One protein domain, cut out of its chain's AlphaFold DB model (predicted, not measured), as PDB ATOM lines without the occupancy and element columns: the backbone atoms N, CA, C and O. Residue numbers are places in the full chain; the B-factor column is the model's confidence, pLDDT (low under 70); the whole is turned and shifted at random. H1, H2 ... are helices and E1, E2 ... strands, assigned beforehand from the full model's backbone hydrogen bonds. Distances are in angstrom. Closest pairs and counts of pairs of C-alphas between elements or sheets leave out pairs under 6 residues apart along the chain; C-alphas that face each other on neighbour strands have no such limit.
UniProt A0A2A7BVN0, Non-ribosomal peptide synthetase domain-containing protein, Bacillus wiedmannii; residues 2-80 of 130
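This is residues 2 to 80 of the 130 residues of the protein "Non-ribosomal peptide synthetase domain-containing protein" of Bacillus wiedmannii (UniProt A0A2A7BVN0). A narrow, twisted sheet of three long strands, E2, E3 and E4, with short E1 at one edge, makes a rod; tiny H1 sits at one end, and unnamed residues 31 to 54 fold back along its length. The 79 printed residues hold E1, E2, H1, E3, E4 in chain order; the mixed sheet runs E1 E4 E3 E2. Mostly strand, with under half of the residues in named elements, it is loose, radius of gyration of the C-alphas 15.1 A, spans 49 by 21 by 19 A.

E1, residues 2 to 6, 13.3 A, begins at C-alpha 2 (30.608, -5.249, 14.608). E2 is residues 17 to 26, 25.8 A; H1 27 to 30, 4.9 A; E3 55 to 64, 25.6 A. E4, 67 to 75, 26.5 A, ends at C-alpha 75 (23.912, -11.648, 3.326).

E3 and E4 form an antiparallel hairpin, N 58 to O 73 2.8 A. E2 and E3 are parallel, N 22 to O 59 2.9 A; with H1 between, they make a strand-helix-strand unit. E1 and E4 are parallel, C-alphas 4 and 73 facing each other at 5.2 A, with no N and O within hydrogen-bond range. H1, too short for an O i to N i+4 pair, only grazes the sheet; its closest C-alphas with E3 are Phe 27 and Val 64, 5.5 A.

C-alphas 13 and 34, the farthest apart, are 49.9 A apart. The printed part has no cut; the link H1 to E3 is long. pLDDT is under 70 at residues 2 to 16 and 45.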
ATOM      1  N   VAL A   2      32.037  -5.563  14.712       56.69
ATOM      2  CA  VAL A   2      30.608  -5.249  14.608       56.69
ATOM      3  C   VAL A   2      30.106  -6.045  13.409       56.69
ATOM      4  O   VAL A   2      30.681  -5.949  12.330       56.69
ATOM      5  N   CYS A   3      29.110  -6.903  13.614       55.72
ATOM      6  CA  CYS A   3      28.462  -7.625  12.525       55.72
ATOM      7  C   CYS A   3      27.105  -6.992  12.274       55.72
ATOM      8  O   CYS A   3      26.245  -6.988  13.155       55.72
ATOM      9  N   THR A   4      26.910  -6.499  11.056       61.69
ATOM     10  CA  THR A   4      25.655  -5.869  10.650       61.69
ATOM     11  C   THR A   4      25.055  -6.633   9.483       61.69
ATOM     12  O   THR A   4      25.756  -7.055   8.566       61.69
ATOM     13  N   THR A   5      23.746  -6.859   9.520       57.31
ATOM     14  CA  THR A   5      23.108  -7.859   8.654       57.31
ATOM     15  C   THR A   5      22.094  -7.218   7.726       57.31
ATOM     16  O   THR A   5      21.280  -6.418   8.189       57.31
ATOM     17  N   ARG A   6      22.103  -7.584   6.436       63.12
ATOM     18  CA  ARG A   6      21.203  -7.005   5.424       63.12
ATOM     19  C   ARG A   6      20.616  -8.050   4.479       63.12
ATOM     20  O   ARG A   6      21.149  -9.151   4.322       63.12
ATOM     21  N   ARG A   7      19.492  -7.694   3.846       60.44
ATOM     22  CA  ARG A   7      18.930  -8.455   2.722       60.44
ATOM     23  C   ARG A   7      19.789  -8.230   1.476       60.44
ATOM     24  O   ARG A   7      20.288  -7.133   1.244       60.44
ATOM     25  N   THR A   8      19.943  -9.273   0.672       55.72
ATOM     26  CA  THR A   8      20.525  -9.177  -0.670       55.72
ATOM     27  C   THR A   8      19.445  -9.078  -1.729       55.72
ATOM     28  O   THR A   8      18.371  -9.663  -1.568       55.72
ATOM     29  N   VAL A   9      19.771  -8.415  -2.836       58.12
ATOM     30  CA  VAL A   9      18.990  -8.500  -4.073       58.12
ATOM     31  C   VAL A   9      18.986  -9.945  -4.596       58.12
ATOM     32  O   VAL A   9      19.920 -10.703  -4.309       58.12
ATOM     33  N   PRO A  10      17.946 -10.365  -5.339       57.53
ATOM     34  CA  PRO A  10      17.974 -11.627  -6.068       57.53
ATOM     35  C   PRO A  10      19.147 -11.611  -7.050       57.53
ATOM     36  O   PRO A  10      19.216 -10.753  -7.925       57.53
ATOM     37  N   PHE A  11      20.082 -12.542  -6.887       58.22
ATOM     38  CA  PHE A  11      21.238 -12.660  -7.769       58.22
ATOM     39  C   PHE A  11      20.894 -13.536  -8.976       58.22
ATOM     40  O   PHE A  11      20.480 -14.681  -8.798       58.22
ATOM     41  N   THR A  12      21.111 -13.028 -10.186       52.94
ATOM     42  CA  THR A  12      21.281 -13.851 -11.393       52.94
ATOM     43  C   THR A  12      22.726 -14.360 -11.438       52.94
ATOM     44  O   THR A  12      23.643 -13.611 -11.110       52.94
ATOM     45  N   GLU A  13      22.949 -15.624 -11.815       53.88
ATOM     46  CA  GLU A  13      24.239 -16.338 -11.670       53.88
ATOM     47  C   GLU A  13      25.467 -15.666 -12.319       53.88
ATOM     48  O   GLU A  13      26.592 -16.005 -11.966       53.88
ATOM     49  N   GLN A  14      25.289 -14.701 -13.225       48.38
ATOM     50  CA  GLN A  14      26.380 -14.122 -14.018       48.38
ATOM     51  C   GLN A  14      27.102 -12.898 -13.416       48.38
ATOM     52  O   GLN A  14      28.100 -12.483 -13.992       48.38
ATOM     53  N   GLU A  15      26.688 -12.338 -12.268       57.06
ATOM     54  CA  GLU A  15      27.292 -11.082 -11.753       57.06
ATOM     55  C   GLU A  15      27.470 -11.007 -10.219       57.06
ATOM     56  O   GLU A  15      27.464  -9.934  -9.612       57.06
ATOM     57  N   VAL A  16      27.641 -12.145  -9.538       61.53
ATOM     58  CA  VAL A  16      27.794 -12.140  -8.072       61.53
ATOM     59  C   VAL A  16      29.223 -11.780  -7.670       61.53
ATOM     60  O   VAL A  16      30.136 -12.599  -7.763       61.53
ATOM     61  N   LYS A  17      29.420 -10.577  -7.118       73.62
ATOM     62  CA  LYS A  17      30.625 -10.277  -6.332       73.62
ATOM     63  C   LYS A  17      30.564 -11.072  -5.027       73.62
ATOM     64  O   LYS A  17      29.742 -10.788  -4.158       73.62
ATOM     65  N   TYR A  18      31.412 -12.089  -4.884       84.50
ATOM     66  CA  TYR A  18      31.415 -12.924  -3.678       84.50
ATOM     67  C   TYR A  18      31.840 -12.126  -2.445       84.50
ATOM     68  O   TYR A  18      31.140 -12.132  -1.434       84.50
ATOM     69  N   ILE A  19      32.954 -11.404  -2.551       90.75
ATOM     70  CA  ILE A  19      33.518 -10.598  -1.472       90.75
ATOM     71  C   ILE A  19      33.968  -9.259  -2.057       90.75
ATOM     72  O   ILE A  19      34.646  -9.231  -3.084       90.75
ATOM     73  N   ARG A  20      33.605  -8.157  -1.405       92.38
ATOM     74  CA  ARG A  20      34.174  -6.829  -1.651       92.38
ATOM     75  C   ARG A  20      34.963  -6.416  -0.416       92.38
ATOM     76  O   ARG A  20      34.469  -6.517   0.700       92.38
ATOM     77  N   PHE A  21      36.191  -5.968  -0.629       93.50
ATOM     78  CA  PHE A  21      37.081  -5.495   0.424       93.50
ATOM     79  C   PHE A  21      37.410  -4.025   0.182       93.50
ATOM     80  O   PHE A  21      37.658  -3.633  -0.958       93.50
ATOM     81  N   ASN A  22      37.412  -3.229   1.245       93.00
ATOM     82  CA  ASN A  22      37.803  -1.832   1.201       93.00
ATOM     83  C   ASN A  22      38.665  -1.479   2.418       93.00
ATOM     84  O   ASN A  22      38.204  -1.586   3.556       93.00
ATOM     85  N   TYR A  23      39.898  -1.035   2.177       93.94
ATOM     86  CA  TYR A  23      40.759  -0.466   3.207       93.94
ATOM     87  C   TYR A  23      40.711   1.057   3.111       93.94
ATOM     88  O   TYR A  23      41.206   1.643   2.153       93.94
ATOM     89  N   LEU A  24      40.103   1.693   4.112       92.00
ATOM     90  CA  LEU A  24      39.880   3.139   4.166       92.00
ATOM     91  C   LEU A  24      41.152   3.929   4.504       92.00
ATOM     92  O   LEU A  24      41.157   5.151   4.381       92.00
ATOM     93  N   GLY A  25      42.212   3.242   4.932       91.19
ATOM     94  CA  GLY A  25      43.479   3.849   5.318       91.19
ATOM     95  C   GLY A  25      43.666   3.985   6.826       91.19
ATOM     96  O   GLY A  25      42.903   3.456   7.643       91.19
ATOM     97  N   ASP A  26      44.732   4.699   7.174       92.06
ATOM     98  CA  ASP A  26      45.132   4.986   8.543       92.06
ATOM     99  C   ASP A  26      44.725   6.406   8.934       92.06
ATOM    100  O   ASP A  26      45.317   7.397   8.503       92.06
ATOM    101  N   PHE A  27      43.689   6.494   9.761       88.88
ATOM    102  CA  PHE A  27      43.105   7.760  10.178       88.88
ATOM    103  C   PHE A  27      43.964   8.475  11.220       88.88
ATOM    104  O   PHE A  27      43.839   9.691  11.351       88.88
ATOM    105  N   ASP A  28      44.855   7.768  11.924       85.00
ATOM    106  CA  ASP A  28      45.769   8.403  12.874       85.00
ATOM    107  C   ASP A  28      46.771   9.322  12.177       85.00
ATOM    108  O   ASP A  28      47.195  10.315  12.763       85.00
ATOM    109  N   ASN A  29      47.117   8.998  10.930       82.31
ATOM    110  CA  ASN A  29      48.045   9.765  10.105       82.31
ATOM    111  C   ASN A  29      47.352  10.825   9.233       82.31
ATOM    112  O   ASN A  29      48.017  11.711   8.699       82.31
ATOM    113  N   ILE A  30      46.027  10.748   9.084       82.44
ATOM    114  CA  ILE A  30      45.242  11.674   8.255       82.44
ATOM    115  C   ILE A  30      44.616  12.791   9.101       82.44
ATOM    116  O   ILE A  30      44.469  13.914   8.619       82.44
ATOM    117  N   ILE A  31      44.233  12.507  10.350       80.81
ATOM    118  CA  ILE A  31      43.479  13.447  11.184       80.81
ATOM    119  C   ILE A  31      44.344  14.014  12.310       80.81
ATOM    120  O   ILE A  31      44.914  13.279  13.115       80.81
ATOM    121  N   ASP A  32      44.360  15.344  12.427       79.94
ATOM    122  CA  ASP A  32      44.932  16.033  13.583       79.94
ATOM    123  C   ASP A  32      44.082  15.768  14.834       79.94
ATOM    124  O   ASP A  32      42.978  16.303  15.005       79.94
ATOM    125  N   LYS A  33      44.626  14.952  15.739       73.31
ATOM    126  CA  LYS A  33      43.979  14.557  16.998       73.31
ATOM    127  C   LYS A  33      43.709  15.732  17.944       73.31
ATOM    128  O   LYS A  33      42.897  15.590  18.856       73.31
ATOM    129  N   ASN A  34      44.348  16.889  17.737       77.62
ATOM    130  CA  ASN A  34      44.065  18.103  18.508       77.62
ATOM    131  C   ASN A  34      42.799  18.824  18.028       77.62
ATOM    132  O   ASN A  34      42.225  19.615  18.774       77.62
ATOM    133  N   GLN A  35      42.362  18.560  16.794       80.56
ATOM    134  CA  GLN A  35      41.182  19.182  16.192       80.56
ATOM    135  C   GLN A  35      39.956  18.270  16.248       80.56
ATOM    136  O   GLN A  35      38.834  18.756  16.384       80.56
ATOM    137  N   LEU A  36      40.156  16.953  16.161       79.25
ATOM    138  CA  LEU A  36      39.079  15.969  16.135       79.25
ATOM    139  C   LEU A  36      39.419  14.755  17.002       79.25
ATOM    140  O   LEU A  36      40.465  14.126  16.859       79.25
ATOM    141  N   ASN A  37      38.491  14.400  17.891       80.00
ATOM    142  CA  ASN A  37      38.626  13.241  18.765       80.00
ATOM    143  C   ASN A  37      38.131  11.969  18.055       80.00
ATOM    144  O   ASN A  37      36.959  11.875  17.691       80.00
ATOM    145  N   LEU A  38      39.013  10.974  17.913       78.62
ATOM    146  CA  LEU A  38      38.736   9.716  17.206       78.62
ATOM    147  C   LEU A  38      38.303   8.560  18.124       78.62
ATOM    148  O   LEU A  38      38.066   7.448  17.649       78.62
ATOM    149  N   ASN A  39      38.188   8.786  19.438       75.31
ATOM    150  CA  ASN A  39      37.958   7.722  20.427       75.31
ATOM    151  C   ASN A  39      36.673   6.923  20.176       75.31
ATOM    152  O   ASN A  39      36.631   5.735  20.486       75.31
ATOM    153  N   ASN A  40      35.672   7.548  19.556       76.31
ATOM    154  CA  ASN A  40      34.360   6.952  19.303       76.31
ATOM    155  C   ASN A  40      34.089   6.711  17.811       76.31
ATOM    156  O   ASN A  40      32.930   6.622  17.411       76.31
ATOM    157  N   ILE A  41      35.127   6.632  16.967       79.69
ATOM    158  CA  ILE A  41      34.920   6.253  15.565       79.69
ATOM    159  C   ILE A  41      34.558   4.773  15.501       79.69
ATOM    160  O   ILE A  41      35.371   3.891  15.806       79.69
ATOM    161  N   GLU A  42      33.336   4.523  15.058       78.44
ATOM    162  CA  GLU A  42      32.786   3.208  14.777       78.44
ATOM    163  C   GLU A  42      32.276   3.158  13.341       78.44
ATOM    164  O   GLU A  42      31.960   4.181  12.732       78.44
ATOM    165  N   PHE A  43      32.179   1.947  12.806       79.00
ATOM    166  CA  PHE A  43      31.453   1.737  11.564       79.00
ATOM    167  C   PHE A  43      29.964   1.965  11.832       79.00
ATOM    168  O   PHE A  43      29.377   1.310  12.694       79.00
ATOM    169  N   ALA A  44      29.361   2.903  11.108       71.81
ATOM    170  CA  ALA A  44      27.935   3.176  11.181       71.81
ATOM    171  C   ALA A  44      27.198   2.513  10.012       71.81
ATOM    172  O   ALA A  44      27.793   2.143   9.001       71.81
ATOM    173  N   LEU A  45      25.874   2.404  10.129       66.50
ATOM    174  CA  LEU A  45      25.035   2.177   8.958       66.50
ATOM    175  C   LEU A  45      25.138   3.412   8.056       66.50
ATOM    176  O   LEU A  45      24.527   4.440   8.323       66.50
ATOM    177  N   ASP A  46      25.911   3.295   6.987       71.69
ATOM    178  CA  ASP A  46      26.135   4.344   5.988       71.69
ATOM    179  C   ASP A  46      25.026   4.416   4.920       71.69
ATOM    180  O   ASP A  46      25.091   5.197   3.973       71.69
ATOM    181  N   SER A  47      24.008   3.562   5.038       73.75
ATOM    182  CA  SER A  47      22.983   3.376   4.017       73.75
ATOM    183  C   SER A  47      21.690   2.799   4.589       73.75
ATOM    184  O   SER A  47      21.679   2.173   5.650       73.75
ATOM    185  N   ASP A  48      20.587   3.007   3.866       79.69
ATOM    186  CA  ASP A  48      19.245   2.597   4.287       79.69
ATOM    187  C   ASP A  48      19.145   1.081   4.544       79.69
ATOM    188  O   ASP A  48      19.759   0.266   3.851       79.69
ATOM    189  N   LYS A  49      18.310   0.680   5.510       70.56
ATOM    190  CA  LYS A  49      18.059  -0.733   5.855       70.56
ATOM    191  C   LYS A  49      17.499  -1.567   4.696       70.56
ATOM    192  O   LYS A  49      17.634  -2.789   4.702       70.56
ATOM    193  N   ASN A  50      16.851  -0.919   3.730       76.50
ATOM    194  CA  ASN A  50      16.319  -1.541   2.523       76.50
ATOM    195  C   ASN A  50      17.336  -1.544   1.373       76.50
ATOM    196  O   ASN A  50      17.083  -2.179   0.348       76.50
ATOM    197  N   ASN A  51      18.479  -0.864   1.529       77.38
ATOM    198  CA  ASN A  51      19.558  -0.943   0.560       77.38
ATOM    199  C   ASN A  51      20.125  -2.363   0.563       77.38
ATOM    200  O   ASN A  51      20.604  -2.864   1.584       77.38
ATOM    201  N   SER A  52      20.024  -3.014  -0.588       78.38
ATOM    202  CA  SER A  52      20.409  -4.406  -0.734       78.38
ATOM    203  C   SER A  52      21.901  -4.528  -1.001       78.38
ATOM    204  O   SER A  52      22.466  -3.767  -1.781       78.38
ATOM    205  N   LEU A  53      22.531  -5.527  -0.385       81.94
ATOM    206  CA  LEU A  53      23.948  -5.801  -0.611       81.94
ATOM    207  C   LEU A  53      24.161  -6.269  -2.061       81.94
ATOM    208  O   LEU A  53      23.481  -7.192  -2.519       81.94
ATOM    209  N   THR A  54      25.104  -5.642  -2.768       86.62
ATOM    210  CA  THR A  54      25.505  -6.003  -4.144       86.62
ATOM    211  C   THR A  54      26.641  -7.028  -4.183       86.62
ATOM    212  O   THR A  54      27.033  -7.481  -5.254       86.62
ATOM    213  N   ALA A  55      27.186  -7.378  -3.018       88.00
ATOM    214  CA  ALA A  55      28.101  -8.494  -2.809       88.00
ATOM    215  C   ALA A  55      27.487  -9.482  -1.802       88.00
ATOM    216  O   ALA A  55      26.489  -9.162  -1.152       88.00
ATOM    217  N   LEU A  56      28.051 -10.686  -1.650       89.88
ATOM    218  CA  LEU A  56      27.622 -11.589  -0.568       89.88
ATOM    219  C   LEU A  56      28.205 -11.184   0.791       89.88
ATOM    220  O   LEU A  56      27.577 -11.444   1.824       89.88
ATOM    221  N   MET A  57      29.383 -10.557   0.776       90.75
ATOM    222  CA  MET A  57      30.106 -10.067   1.942       90.75
ATOM    223  C   MET A  57      30.888  -8.798   1.587       90.75
ATOM    224  O   MET A  57      31.628  -8.784   0.604       90.75
ATOM    225  N   ASP A  58      30.750  -7.766   2.409       91.62
ATOM    226  CA  ASP A  58      31.572  -6.561   2.403       91.62
ATOM    227  C   ASP A  58      32.463  -6.559   3.641       91.62
ATOM    228  O   ASP A  58      31.973  -6.716   4.761       91.62
ATOM    229  N   LEU A  59      33.763  -6.374   3.433       93.62
ATOM    230  CA  LEU A  59      34.742  -6.150   4.484       93.62
ATOM    231  C   LEU A  59      35.273  -4.728   4.368       93.62
ATOM    232  O   LEU A  59      35.841  -4.350   3.343       93.62
ATOM    233  N   GLU A  60      35.142  -3.974   5.443       93.62
ATOM    234  CA  GLU A  60      35.675  -2.624   5.565       93.62
ATOM    235  C   GLU A  60      36.735  -2.617   6.658       93.62
ATOM    236  O   GLU A  60      36.512  -3.146   7.750       93.62
ATOM    237  N   ALA A  61      37.888  -2.025   6.372       94.56
ATOM    238  CA  ALA A  61      39.010  -1.965   7.294       94.56
ATOM    239  C   ALA A  61      39.557  -0.540   7.406       94.56
ATOM    240  O   ALA A  61      39.642   0.176   6.411       94.56
ATOM    241  N   MET A  62      39.954  -0.139   8.610       93.69
ATOM    242  CA  MET A  62      40.628   1.137   8.878       93.69
ATOM    243  C   MET A  62      41.541   1.014  10.095       93.69
ATOM    244  O   MET A  62      41.281   0.187  10.972       93.69
ATOM    245  N   VAL A  63      42.571   1.852  10.185       92.75
ATOM    246  CA  VAL A  63      43.367   2.006  11.412       92.75
ATOM    247  C   VAL A  63      42.931   3.275  12.135       92.75
ATOM    248  O   VAL A  63      42.861   4.343  11.533       92.75
ATOM    249  N   VAL A  64      42.584   3.137  13.416       90.44
ATOM    250  CA  VAL A  64      42.225   4.252  14.303       90.44
ATOM    251  C   VAL A  64      42.769   3.960  15.698       90.44
ATOM    252  O   VAL A  64      42.526   2.881  16.242       90.44
ATOM    253  N   ASN A  65      43.442   4.932  16.309       87.69
ATOM    254  CA  ASN A  65      44.094   4.822  17.613       87.69
ATOM    255  C   ASN A  65      45.054   3.622  17.723       87.69
ATOM    256  O   ASN A  65      45.058   2.908  18.724       87.69
ATOM    257  N   GLY A  66      45.852   3.389  16.682       88.75
ATOM    258  CA  GLY A  66      46.847   2.324  16.595       88.75
ATOM    259  C   GLY A  66      46.251   0.925  16.443       88.75
ATOM    260  O   GLY A  66      46.978  -0.060  16.530       88.75
ATOM    261  N   ALA A  67      44.936   0.815  16.240       90.50
ATOM    262  CA  ALA A  67      44.242  -0.458  16.139       90.50
ATOM    263  C   ALA A  67      43.574  -0.617  14.771       90.50
ATOM    264  O   ALA A  67      42.787   0.229  14.342       90.50
ATOM    265  N   LEU A  68      43.839  -1.753  14.120       92.62
ATOM    266  CA  LEU A  68      43.090  -2.184  12.945       92.62
ATOM    267  C   LEU A  68      41.663  -2.551  13.365       92.62
ATOM    268  O   LEU A  68      41.437  -3.502  14.117       92.62
ATOM    269  N   LYS A  69      40.687  -1.806  12.853       92.69
ATOM    270  CA  LYS A  69      39.263  -2.096  12.997       92.69
ATOM    271  C   LYS A  69      38.743  -2.685  11.693       92.69
ATOM    272  O   LYS A  69      38.986  -2.134  10.624       92.69
ATOM    273  N   ILE A  70      37.996  -3.782  11.801       93.12
ATOM    274  CA  ILE A  70      37.360  -4.460  10.667       93.12
ATOM    275  C   ILE A  70      35.862  -4.595  10.945       93.12
ATOM    276  O   ILE A  70      35.458  -5.034  12.031       93.12
ATOM    277  N   ASN A  71      35.058  -4.238   9.950       92.50
ATOM    278  CA  ASN A  71      33.617  -4.436   9.901       92.50
ATOM    279  C   ASN A  71      33.272  -5.403   8.772       92.50
ATOM    280  O   ASN A  71      33.854  -5.335   7.691       92.50
ATOM    281  N   ILE A  72      32.339  -6.316   9.046       92.38
ATOM    282  CA  ILE A  72      31.850  -7.273   8.056       92.38
ATOM    283  C   ILE A  72      30.336  -7.148   7.961       92.38
ATOM    284  O   ILE A  72      29.608  -7.392   8.930       92.38
ATOM    285  N   ILE A  73      29.871  -6.823   6.759       90.75
ATOM    286  CA  ILE A  73      28.460  -6.809   6.387       90.75
ATOM    287  C   ILE A  73      28.230  -7.981   5.440       90.75
ATOM    288  O   ILE A  73      28.990  -8.189   4.503       90.75
ATOM    289  N   TYR A  74      27.192  -8.781   5.669       90.69
ATOM    290  CA  TYR A  74      26.966  -9.986   4.869       90.69
ATOM    291  C   TYR A  74      25.489 -10.302   4.659       90.69
ATOM    292  O   TYR A  74      24.599  -9.842   5.384       90.69
ATOM    293  N   SER A  75      25.239 -11.130   3.645       89.44
ATOM    294  CA  SER A  75      23.912 -11.648   3.326       89.44
ATOM    295  C   SER A  75      23.465 -12.727   4.306       89.44
ATOM    296  O   SER A  75      23.960 -13.857   4.265       89.44
ATOM    297  N   LYS A  76      22.431 -12.439   5.103       84.19
ATOM    298  CA  LYS A  76      21.777 -13.454   5.954       84.19
ATOM    299  C   LYS A  76      21.034 -14.541   5.179       84.19
ATOM    300  O   LYS A  76      20.773 -15.612   5.713       84.19
ATOM    301  N   ASN A  77      20.716 -14.289   3.912       86.06
ATOM    302  CA  ASN A  77      20.105 -15.298   3.046       86.06
ATOM    303  C   ASN A  77      21.123 -16.357   2.589       86.06
ATOM    304  O   ASN A  77      20.726 -17.403   2.081       86.06
ATOM    305  N   ARG A  78      22.428 -16.079   2.721       88.50
ATOM    306  CA  ARG A  78      23.510 -16.969   2.276       88.50
ATOM    307  C   ARG A  78      24.362 -17.501   3.420       88.50
ATOM    308  O   ARG A  78      24.763 -18.659   3.366       88.50
ATOM    309  N   PHE A  79      24.618 -16.694   4.445       90.69
ATOM    310  CA  PHE A  79      25.487 -17.068   5.554       90.69
ATOM    311  C   PHE A  79      24.763 -17.003   6.891       90.69
ATOM    312  O   PHE A  79      23.952 -16.111   7.138       90.69
ATOM    313  N   LYS A  80      25.109 -17.953   7.760       94.12
ATOM    314  CA  LYS A  80      24.771 -17.908   9.180       94.12
ATOM    315  C   LYS A  80      25.825 -17.104   9.933       94.12
ATOM    316  O   LYS A  80      26.997 -17.125   9.546       94.12
TER     317      LYS A  80